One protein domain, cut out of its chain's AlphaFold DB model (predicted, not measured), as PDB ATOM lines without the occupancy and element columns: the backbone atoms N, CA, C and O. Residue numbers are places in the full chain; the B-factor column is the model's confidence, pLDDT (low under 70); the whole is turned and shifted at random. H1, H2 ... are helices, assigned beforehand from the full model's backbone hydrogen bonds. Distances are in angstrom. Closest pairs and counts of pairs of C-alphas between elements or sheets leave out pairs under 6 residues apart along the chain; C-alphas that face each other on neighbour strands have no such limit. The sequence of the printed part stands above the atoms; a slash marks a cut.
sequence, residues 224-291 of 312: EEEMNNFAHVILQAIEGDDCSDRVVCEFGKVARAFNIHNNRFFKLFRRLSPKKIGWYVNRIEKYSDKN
ATOM      1  N   GLU A 224      -6.618   0.129  19.596       64.75
ATOM      2  CA  GLU A 224      -7.276   0.041  20.901       64.75
ATOM      3  C   GLU A 224      -8.482   0.986  20.966       64.75
ATOM      4  O   GLU A 224      -9.574   0.574  21.352       64.75
ATOM      5  N   GLU A 225      -8.336   2.207  20.447       66.88
ATOM      6  CA  GLU A 225      -9.441   3.158  20.294       66.88
ATOM      7  C   GLU A 225     -10.495   2.665  19.290       66.88
ATOM      8  O   GLU A 225     -11.696   2.761  19.548       66.88
ATOM      9  N   GLU A 226     -10.079   2.080  18.162       68.62
ATOM     10  CA  GLU A 226     -11.004   1.491  17.182       68.62
ATOM     11  C   GLU A 226     -11.767   0.283  17.752       68.62
ATOM     12  O   GLU A 226     -12.958   0.116  17.482       68.62
ATOM     13  N   MET A 227     -11.116  -0.530  18.587       65.62
ATOM     14  CA  MET A 227     -11.729  -1.663  19.277       65.62
ATOM     15  C   MET A 227     -12.718  -1.208  20.348       65.62
ATOM     16  O   MET A 227     -13.802  -1.781  20.440       65.62
ATOM     17  N   ASN A 228     -12.390  -0.166  21.113       71.62
ATOM     18  CA  ASN A 228     -13.296   0.400  22.111       71.62
ATOM     19  C   ASN A 228     -14.540   1.017  21.452       71.62
ATOM     20  O   ASN A 228     -15.661   0.777  21.900       71.62
ATOM     21  N   ASN A 229     -14.363   1.729  20.335       72.94
ATOM     22  CA  ASN A 229     -15.476   2.263  19.546       72.94
ATOM     23  C   ASN A 229     -16.367   1.147  18.981       72.94
ATOM     24  O   ASN A 229     -17.593   1.247  19.023       72.94
ATOM     25  N   PHE A 230     -15.770   0.058  18.492       74.75
ATOM     26  CA  PHE A 230     -16.516  -1.108  18.027       74.75
ATOM     27  C   PHE A 230     -17.282  -1.801  19.165       74.75
ATOM     28  O   PHE A 230     -18.463  -2.106  19.003       74.75
ATOM     29  N   ALA A 231     -16.648  -1.997  20.323       75.12
ATOM     30  CA  ALA A 231     -17.276  -2.595  21.499       75.12
ATOM     31  C   ALA A 231     -18.484  -1.776  21.974       75.12
ATOM     32  O   ALA A 231     -19.542  -2.345  22.226       75.12
ATOM     33  N   HIS A 232     -18.372  -0.445  22.005       77.88
ATOM     34  CA  HIS A 232     -19.487   0.437  22.348       77.88
ATOM     35  C   HIS A 232     -20.666   0.291  21.372       77.88
ATOM     36  O   HIS A 232     -21.822   0.255  21.782       77.88
ATOM     37  N   VAL A 233     -20.391   0.176  20.070       73.62
ATOM     38  CA  VAL A 233     -21.432  -0.013  19.048       73.62
ATOM     39  C   VAL A 233     -22.085  -1.399  19.147       73.62
ATOM     40  O   VAL A 233     -23.286  -1.519  18.909       73.62
ATOM     41  N   ILE A 234     -21.334  -2.438  19.529       76.06
ATOM     42  CA  ILE A 234     -21.907  -3.758  19.834       76.06
ATOM     43  C   ILE A 234     -22.801  -3.684  21.071       76.06
ATOM     44  O   ILE A 234     -23.908  -4.211  21.034       76.06
ATOM     45  N   LEU A 235     -22.352  -3.026  22.142       75.50
ATOM     46  CA  LEU A 235     -23.146  -2.874  23.362       75.50
ATOM     47  C   LEU A 235     -24.471  -2.159  23.075       75.50
ATOM     48  O   LEU A 235     -25.512  -2.653  23.486       75.50
ATOM     49  N   GLN A 236     -24.454  -1.097  22.264       69.56
ATOM     50  CA  GLN A 236     -25.679  -0.423  21.813       69.56
ATOM     51  C   GLN A 236     -26.601  -1.331  20.982       69.56
ATOM     52  O   GLN A 236     -27.822  -1.242  21.086       69.56
ATOM     53  N   ALA A 237     -26.036  -2.224  20.165       69.38
ATOM     54  CA  ALA A 237     -26.828  -3.200  19.418       69.38
ATOM     55  C   ALA A 237     -27.461  -4.263  20.341       69.38
ATOM     56  O   ALA A 237     -28.593  -4.675  20.107       69.38
ATOM     57  N   ILE A 238     -26.752  -4.677  21.399       69.50
ATOM     58  CA  ILE A 238     -27.253  -5.614  22.423       69.50
ATOM     59  C   ILE A 238     -28.345  -4.958  23.277       69.50
ATOM     60  O   ILE A 238     -29.314  -5.610  23.654       69.50
ATOM     61  N   GLU A 239     -28.226  -3.657  23.543       72.12
ATOM     62  CA  GLU A 239     -29.197  -2.874  24.317       72.12
ATOM     63  C   GLU A 239     -30.550  -2.701  23.590       72.12
ATOM     64  O   GLU A 239     -31.561  -2.341  24.195       72.12
ATOM     65  N   GLY A 240     -30.613  -3.074  22.306       63.75
ATOM     66  CA  GLY A 240     -31.858  -3.279  21.569       63.75
ATOM     67  C   GLY A 240     -32.145  -2.256  20.474       63.75
ATOM     68  O   GLY A 240     -33.276  -2.236  19.977       63.75
ATOM     69  N   ASP A 241     -31.161  -1.444  20.090       74.81
ATOM     70  CA  ASP A 241     -31.230  -0.589  18.906       74.81
ATOM     71  C   ASP A 241     -30.752  -1.332  17.649       74.81
ATOM     72  O   ASP A 241     -29.747  -2.047  17.656       74.81
ATOM     73  N   ASP A 242     -31.417  -1.102  16.511       78.12
ATOM     74  CA  ASP A 242     -30.984  -1.628  15.214       78.12
ATOM     75  C   ASP A 242     -29.779  -0.814  14.697       78.12
ATOM     76  O   ASP A 242     -29.876   0.006  13.776       78.12
ATOM     77  N   CYS A 243     -28.611  -1.047  15.299       80.38
ATOM     78  CA  CYS A 243     -27.316  -0.471  14.917       80.38
ATOM     79  C   CYS A 243     -26.563  -1.312  13.869       80.38
ATOM     80  O   CYS A 243     -25.384  -1.068  13.614       80.38
ATOM     81  N   SER A 244     -27.210  -2.308  13.251       80.44
ATOM     82  CA  SER A 244     -26.553  -3.311  12.392       80.44
ATOM     83  C   SER A 244     -25.654  -2.718  11.296       80.44
ATOM     84  O   SER A 244     -24.531  -3.183  11.113       80.44
ATOM     85  N   ASP A 245     -26.082  -1.651  10.614       80.94
ATOM     86  CA  ASP A 245     -25.273  -0.997   9.572       80.94
ATOM     87  C   ASP A 245     -24.039  -0.268  10.148       80.94
ATOM     88  O   ASP A 245     -22.982  -0.230   9.513       80.94
ATOM     89  N   ARG A 246     -24.134   0.260  11.376       82.00
ATOM     90  CA  ARG A 246     -23.019   0.904  12.088       82.00
ATOM     91  C   ARG A 246     -22.019  -0.130  12.607       82.00
ATOM     92  O   ARG A 246     -20.817   0.057  12.432       82.00
ATOM     93  N   VAL A 247     -22.514  -1.241  13.159       81.88
ATOM     94  CA  VAL A 247     -21.704  -2.398  13.581       81.88
ATOM     95  C   VAL A 247     -20.898  -2.931  12.396       81.88
ATOM     96  O   VAL A 247     -19.690  -3.115  12.499       81.88
ATOM     97  N   VAL A 248     -21.553  -3.126  11.249       82.19
ATOM     98  CA  VAL A 248     -20.928  -3.608  10.008       82.19
ATOM     99  C   VAL A 248     -19.823  -2.662   9.522       82.19
ATOM    100  O   VAL A 248     -18.768  -3.125   9.083       82.19
ATOM    101  N   CYS A 249     -20.035  -1.349   9.623       83.12
ATOM    102  CA  CYS A 249     -19.043  -0.349   9.237       83.12
ATOM    103  C   CYS A 249     -17.818  -0.349  10.171       83.12
ATOM    104  O   CYS A 249     -16.685  -0.414   9.687       83.12
ATOM    105  N   GLU A 250     -18.018  -0.325  11.495       81.94
ATOM    106  CA  GLU A 250     -16.904  -0.356  12.460       81.94
ATOM    107  C   GLU A 250     -16.148  -1.691  12.401       81.94
ATOM    108  O   GLU A 250     -14.918  -1.711  12.383       81.94
ATOM    109  N   PHE A 251     -16.860  -2.807  12.231       81.31
ATOM    110  CA  PHE A 251     -16.238  -4.107  11.995       81.31
ATOM    111  C   PHE A 251     -15.351  -4.101  10.741       81.31
ATOM    112  O   PHE A 251     -14.249  -4.650  10.749       81.31
ATOM    113  N   GLY A 252     -15.795  -3.442   9.667       78.31
ATOM    114  CA  GLY A 252     -15.017  -3.282   8.438       78.31
ATOM    115  C   GLY A 252     -13.732  -2.466   8.610       78.31
ATOM    116  O   GLY A 252     -12.743  -2.747   7.929       78.31
ATOM    117  N   LYS A 253     -13.712  -1.480   9.519       77.81
ATOM    118  CA  LYS A 253     -12.484  -0.751   9.884       77.81
ATOM    119  C   LYS A 253     -11.535  -1.631  10.690       77.81
ATOM    120  O   LYS A 253     -10.377  -1.775  10.306       77.81
ATOM    121  N   VAL A 254     -12.048  -2.290  11.730       75.06
ATOM    122  CA  VAL A 254     -11.259  -3.172  12.601       75.06
ATOM    123  C   VAL A 254     -10.642  -4.324  11.795       75.06
ATOM    124  O   VAL A 254      -9.445  -4.584  11.894       75.06
ATOM    125  N   ALA A 255     -11.406  -4.959  10.900       72.44
ATOM    126  CA  ALA A 255     -10.896  -6.013  10.022       72.44
ATOM    127  C   ALA A 255      -9.734  -5.545   9.118       72.44
ATOM    128  O   ALA A 255      -8.824  -6.325   8.824       72.44
ATOM    129  N   ARG A 256      -9.719  -4.268   8.704       69.81
ATOM    130  CA  ARG A 256      -8.589  -3.680   7.966       69.81
ATOM    131  C   ARG A 256      -7.409  -3.332   8.863       69.81
ATOM    132  O   ARG A 256      -6.280  -3.570   8.442       69.81
ATOM    133  N   ALA A 257      -7.644  -2.832  10.075       68.62
ATOM    134  CA  ALA A 257      -6.582  -2.578  11.052       68.62
ATOM    135  C   ALA A 257      -5.787  -3.857  11.370       68.62
ATOM    136  O   ALA A 257      -4.563  -3.826  11.489       68.62
ATOM    137  N   PHE A 258      -6.463  -5.010  11.379       65.50
ATOM    138  CA  PHE A 258      -5.836  -6.330  11.514       65.50
ATOM    139  C   PHE A 258      -5.210  -6.883  10.224       65.50
ATOM    140  O   PHE A 258      -4.765  -8.031  10.196       65.50
ATOM    141  N   ASN A 259      -5.149  -6.088   9.153       61.59
ATOM    142  CA  ASN A 259      -4.629  -6.482   7.848       61.59
ATOM    143  C   ASN A 259      -5.257  -7.794   7.331       61.59
ATOM    144  O   ASN A 259      -4.595  -8.604   6.676       61.59
ATOM    145  N   ILE A 260      -6.561  -8.001   7.579       63.47
ATOM    146  CA  ILE A 260      -7.363  -9.091   6.991       63.47
ATOM    147  C   ILE A 260      -7.685  -8.723   5.528       63.47
ATOM    148  O   ILE A 260      -8.815  -8.781   5.055       63.47
ATOM    149  N   HIS A 261      -6.657  -8.305   4.792       53.28
ATOM    150  CA  HIS A 261      -6.720  -7.884   3.394       53.28
ATOM    151  C   HIS A 261      -6.952  -9.064   2.444       53.28
ATOM    152  O   HIS A 261      -7.235  -8.893   1.258       53.28
ATOM    153  N   ASN A 262      -6.839 -10.288   2.962       57.69
ATOM    154  CA  ASN A 262      -7.077 -11.485   2.191       57.69
ATOM    155  C   ASN A 262      -8.582 -11.684   2.020       57.69
ATOM    156  O   ASN A 262      -9.241 -12.316   2.847       57.69
ATOM    157  N   ASN A 263      -9.084 -11.280   0.849       63.69
ATOM    158  CA  ASN A 263     -10.371 -11.702   0.288       63.69
ATOM    159  C   ASN A 263     -10.620 -13.213   0.454       63.69
ATOM    160  O   ASN A 263     -11.763 -13.648   0.442       63.69
ATOM    161  N   ARG A 264      -9.572 -14.035   0.624       68.88
ATOM    162  CA  ARG A 264      -9.673 -15.466   0.929       68.88
ATOM    163  C   ARG A 264     -10.363 -15.758   2.265       68.88
ATOM    164  O   ARG A 264     -11.187 -16.663   2.281       68.88
ATOM    165  N   PHE A 265     -10.078 -15.013   3.339       73.12
ATOM    166  CA  PHE A 265     -10.760 -15.206   4.626       73.12
ATOM    167  C   PHE A 265     -12.235 -14.844   4.497       73.12
ATOM    168  O   PHE A 265     -13.077 -15.673   4.796       73.12
ATOM    169  N   PHE A 266     -12.559 -13.676   3.938       72.62
ATOM    170  CA  PHE A 266     -13.952 -13.278   3.722       72.62
ATOM    171  C   PHE A 266     -14.696 -14.205   2.750       72.62
ATOM    172  O   PHE A 266     -15.858 -14.528   2.984       72.62
ATOM    173  N   LYS A 267     -14.036 -14.710   1.699       73.25
ATOM    174  CA  LYS A 267     -14.597 -15.732   0.798       73.25
ATOM    175  C   LYS A 267     -14.830 -17.061   1.516       73.25
ATOM    176  O   LYS A 267     -15.846 -17.699   1.260       73.25
ATOM    177  N   LEU A 268     -13.912 -17.489   2.384       74.56
ATOM    178  CA  LEU A 268     -14.051 -18.716   3.170       74.56
ATOM    179  C   LEU A 268     -15.148 -18.563   4.226       74.56
ATOM    180  O   LEU A 268     -16.042 -19.396   4.292       74.56
ATOM    181  N   PHE A 269     -15.131 -17.461   4.974       73.44
ATOM    182  CA  PHE A 269     -16.165 -17.085   5.926       73.44
ATOM    183  C   PHE A 269     -17.527 -17.071   5.234       73.44
ATOM    184  O   PHE A 269     -18.422 -17.778   5.655       73.44
ATOM    185  N   ARG A 270     -17.661 -16.440   4.063       75.06
ATOM    186  CA  ARG A 270     -18.896 -16.474   3.263       75.06
ATOM    187  C   ARG A 270     -19.351 -17.885   2.860       75.06
ATOM    188  O   ARG A 270     -20.550 -18.090   2.711       75.06
ATOM    189  N   ARG A 271     -18.431 -18.833   2.640       78.44
ATOM    190  CA  ARG A 271     -18.773 -20.235   2.323       78.44
ATOM    191  C   ARG A 271     -19.210 -21.021   3.557       78.44
ATOM    192  O   ARG A 271     -20.054 -21.897   3.428       78.44
ATOM    193  N   LEU A 272     -18.613 -20.732   4.711       73.62
ATOM    194  CA  LEU A 272     -18.886 -21.423   5.973       73.62
ATOM    195  C   LEU A 272     -20.080 -20.821   6.720       73.62
ATOM    196  O   LEU A 272     -20.767 -21.517   7.461       73.62
ATOM    197  N   SER A 273     -20.333 -19.529   6.537       72.19
ATOM    198  CA  SER A 273     -21.393 -18.815   7.223       72.19
ATOM    199  C   SER A 273     -22.769 -19.125   6.619       72.19
ATOM    200  O   SER A 273     -22.919 -19.176   5.395       72.19
ATOM    201  N   PRO A 274     -23.814 -19.240   7.459       74.75
ATOM    202  CA  PRO A 274     -25.202 -19.293   7.020       74.75
ATOM    203  C   PRO A 274     -25.552 -18.169   6.035       74.75
ATOM    204  O   PRO A 274     -25.066 -17.041   6.152       74.75
ATOM    205  N   LYS A 275     -26.468 -18.448   5.095       72.81
ATOM    206  CA  LYS A 275     -26.873 -17.507   4.026       72.81
ATOM    207  C   LYS A 275     -27.261 -16.114   4.546       72.81
ATOM    208  O   LYS A 275     -26.989 -15.125   3.872       72.81
ATOM    209  N   LYS A 276     -27.852 -16.031   5.745       73.31
ATOM    210  CA  LYS A 276     -28.198 -14.760   6.401       73.31
ATOM    211  C   LYS A 276     -26.959 -13.932   6.755       73.31
ATOM    212  O   LYS A 276     -26.911 -12.752   6.438       73.31
ATOM    213  N   ILE A 277     -25.936 -14.553   7.345       71.56
ATOM    214  CA  ILE A 277     -24.676 -13.891   7.721       71.56
ATOM    215  C   ILE A 277     -23.931 -13.409   6.473       71.56
ATOM    216  O   ILE A 277     -23.409 -12.296   6.451       71.56
ATOM    217  N   GLY A 278     -23.957 -14.195   5.391       70.62
ATOM    218  CA  GLY A 278     -23.351 -13.807   4.115       70.62
ATOM    219  C   GLY A 278     -23.856 -12.464   3.567       70.62
ATOM    220  O   GLY A 278     -23.091 -11.740   2.931       70.62
ATOM    221  N   TRP A 279     -25.109 -12.090   3.850       73.69
ATOM    222  CA  TRP A 279     -25.658 -10.784   3.478       73.69
ATOM    223  C   TRP A 279     -25.040  -9.628   4.274       73.69
ATOM    224  O   TRP A 279     -24.679  -8.611   3.679       73.69
ATOM    225  N   TYR A 280     -24.848  -9.797   5.587       70.19
ATOM    226  CA  TYR A 280     -24.152  -8.811   6.423       70.19
ATOM    227  C   TYR A 280     -22.702  -8.655   5.974       70.19
ATOM    228  O   TYR A 280     -22.217  -7.536   5.836       70.19
ATOM    229  N   VAL A 281     -22.040  -9.766   5.643       71.50
ATOM    230  CA  VAL A 281     -20.658  -9.752   5.157       71.50
ATOM    231  C   VAL A 281     -20.520  -8.973   3.852       71.50
ATOM    232  O   VAL A 281     -19.602  -8.174   3.703       71.50
ATOM    233  N   ASN A 282     -21.469  -9.138   2.931       71.94
ATOM    234  CA  ASN A 282     -21.491  -8.390   1.674       71.94
ATOM    235  C   ASN A 282     -21.691  -6.877   1.897       71.94
ATOM    236  O   ASN A 282     -21.227  -6.056   1.111       71.94
ATOM    237  N   ARG A 283     -22.372  -6.485   2.983       71.38
ATOM    238  CA  ARG A 283     -22.495  -5.073   3.369       71.38
ATOM    239  C   ARG A 283     -21.206  -4.509   3.952       71.38
ATOM    240  O   ARG A 283     -20.950  -3.334   3.716       71.38
ATOM    241  N   ILE A 284     -20.386  -5.309   4.644       72.19
ATOM    242  CA  ILE A 284     -19.084  -4.854   5.173       72.19
ATOM    243  C   ILE A 284     -18.241  -4.263   4.041       72.19
ATOM    244  O   ILE A 284     -17.676  -3.187   4.201       72.19
ATOM    245  N   GLU A 285     -18.220  -4.917   2.877       68.38
ATOM    246  CA  GLU A 285     -17.473  -4.467   1.698       68.38
ATOM    247  C   GLU A 285     -17.963  -3.102   1.181       68.38
ATOM    248  O   GLU A 285     -17.159  -2.248   0.818       68.38
ATOM    249  N   LYS A 286     -19.271  -2.828   1.256       70.19
ATOM    250  CA  LYS A 286     -19.858  -1.537   0.856       70.19
ATOM    251  C   LYS A 286     -19.423  -0.380   1.758       70.19
ATOM    252  O   LYS A 286     -19.226   0.734   1.282       70.19
ATOM    253  N   TYR A 287     -19.284  -0.638   3.054       65.81
ATOM    254  CA  TYR A 287     -18.775   0.338   4.023       65.81
ATOM    255  C   TYR A 287     -17.251   0.262   4.164       65.81
ATOM    256  O   TYR A 287     -16.653   0.981   4.964       65.81
ATOM    257  N   SER A 288     -16.609  -0.596   3.360       62.81
ATOM    258  CA  SER A 288     -15.176  -0.815   3.396       62.81
ATOM    259  C   SER A 288     -14.379   0.272   2.654       62.81
ATOM    260  O   SER A 288     -13.152   0.192   2.557       62.81
ATOM    261  N   ASP A 289     -15.034   1.287   2.104       64.94
ATOM    262  CA  ASP A 289     -14.338   2.344   1.383       64.94
ATOM    263  C   ASP A 289     -13.869   3.458   2.333       64.94
ATOM    264  O   ASP A 289     -14.506   3.754   3.347       64.94
ATOM    265  N   LYS A 290     -12.704   4.050   2.056       58.28
ATOM    266  CA  LYS A 290     -11.888   4.798   3.043       58.28
ATOM    267  C   LYS A 290     -12.492   6.123   3.538       58.28
ATOM    268  O   LYS A 290     -11.937   6.727   4.449       58.28
ATOM    269  N   ASN A 291     -13.630   6.552   2.997       59.38
ATOM    270  CA  ASN A 291     -14.124   7.923   3.162       59.38
ATOM    271  C   ASN A 291     -15.394   8.059   4.018       59.38
ATOM    272  O   ASN A 291     -15.871   9.175   4.215       59.38
TER     273      ASN A 291
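Overview. This is residues 224 to 291 of the 312 residues of an uncharacterized protein of Photinus pyralis (UniProt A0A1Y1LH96). Two helical hairpins, H1 with H2 and H3 with H4, pack together where H4 crosses H2. The all-helix printed part has 68 residues with four named helices, H1 to H4. It is compact, radius of gyration of the C-alphas 12.2 A, and spans 31 by 25 by 19 A.

Arrangement. H1, residues 224 to 238, touches H2, residues 244 to 257, at a shallow tilt of 22 degrees; closest C-alphas 230 and 250, 5.6 A. H4, residues 275 to 286, touches H2 with 280 to 285 alone, at a steep tilt of 65 degrees; closest C-alphas 248 and 284, 5.3 A. With 277 to 281 alone it touches H3, residues 263 to 272, at a shallow tilt of 20 degrees; closest C-alphas 270 and 278, 5.3 A. Every O i to N i+4 pair is within hydrogen-bond range in H1, H2 and H3; in H4, 4 of 8.

Along the chain. H1, 20.8 A long, begins at C-alpha 224 (-7.276, 0.041, 20.901); H4, 17.7 A, ends at C-alpha 286 (-19.858, -1.537, 0.856).

Size, cuts and confidence. The printed part has no cut; its three links are tight. Residues 256 to 264 are among 23 under pLDDT 70.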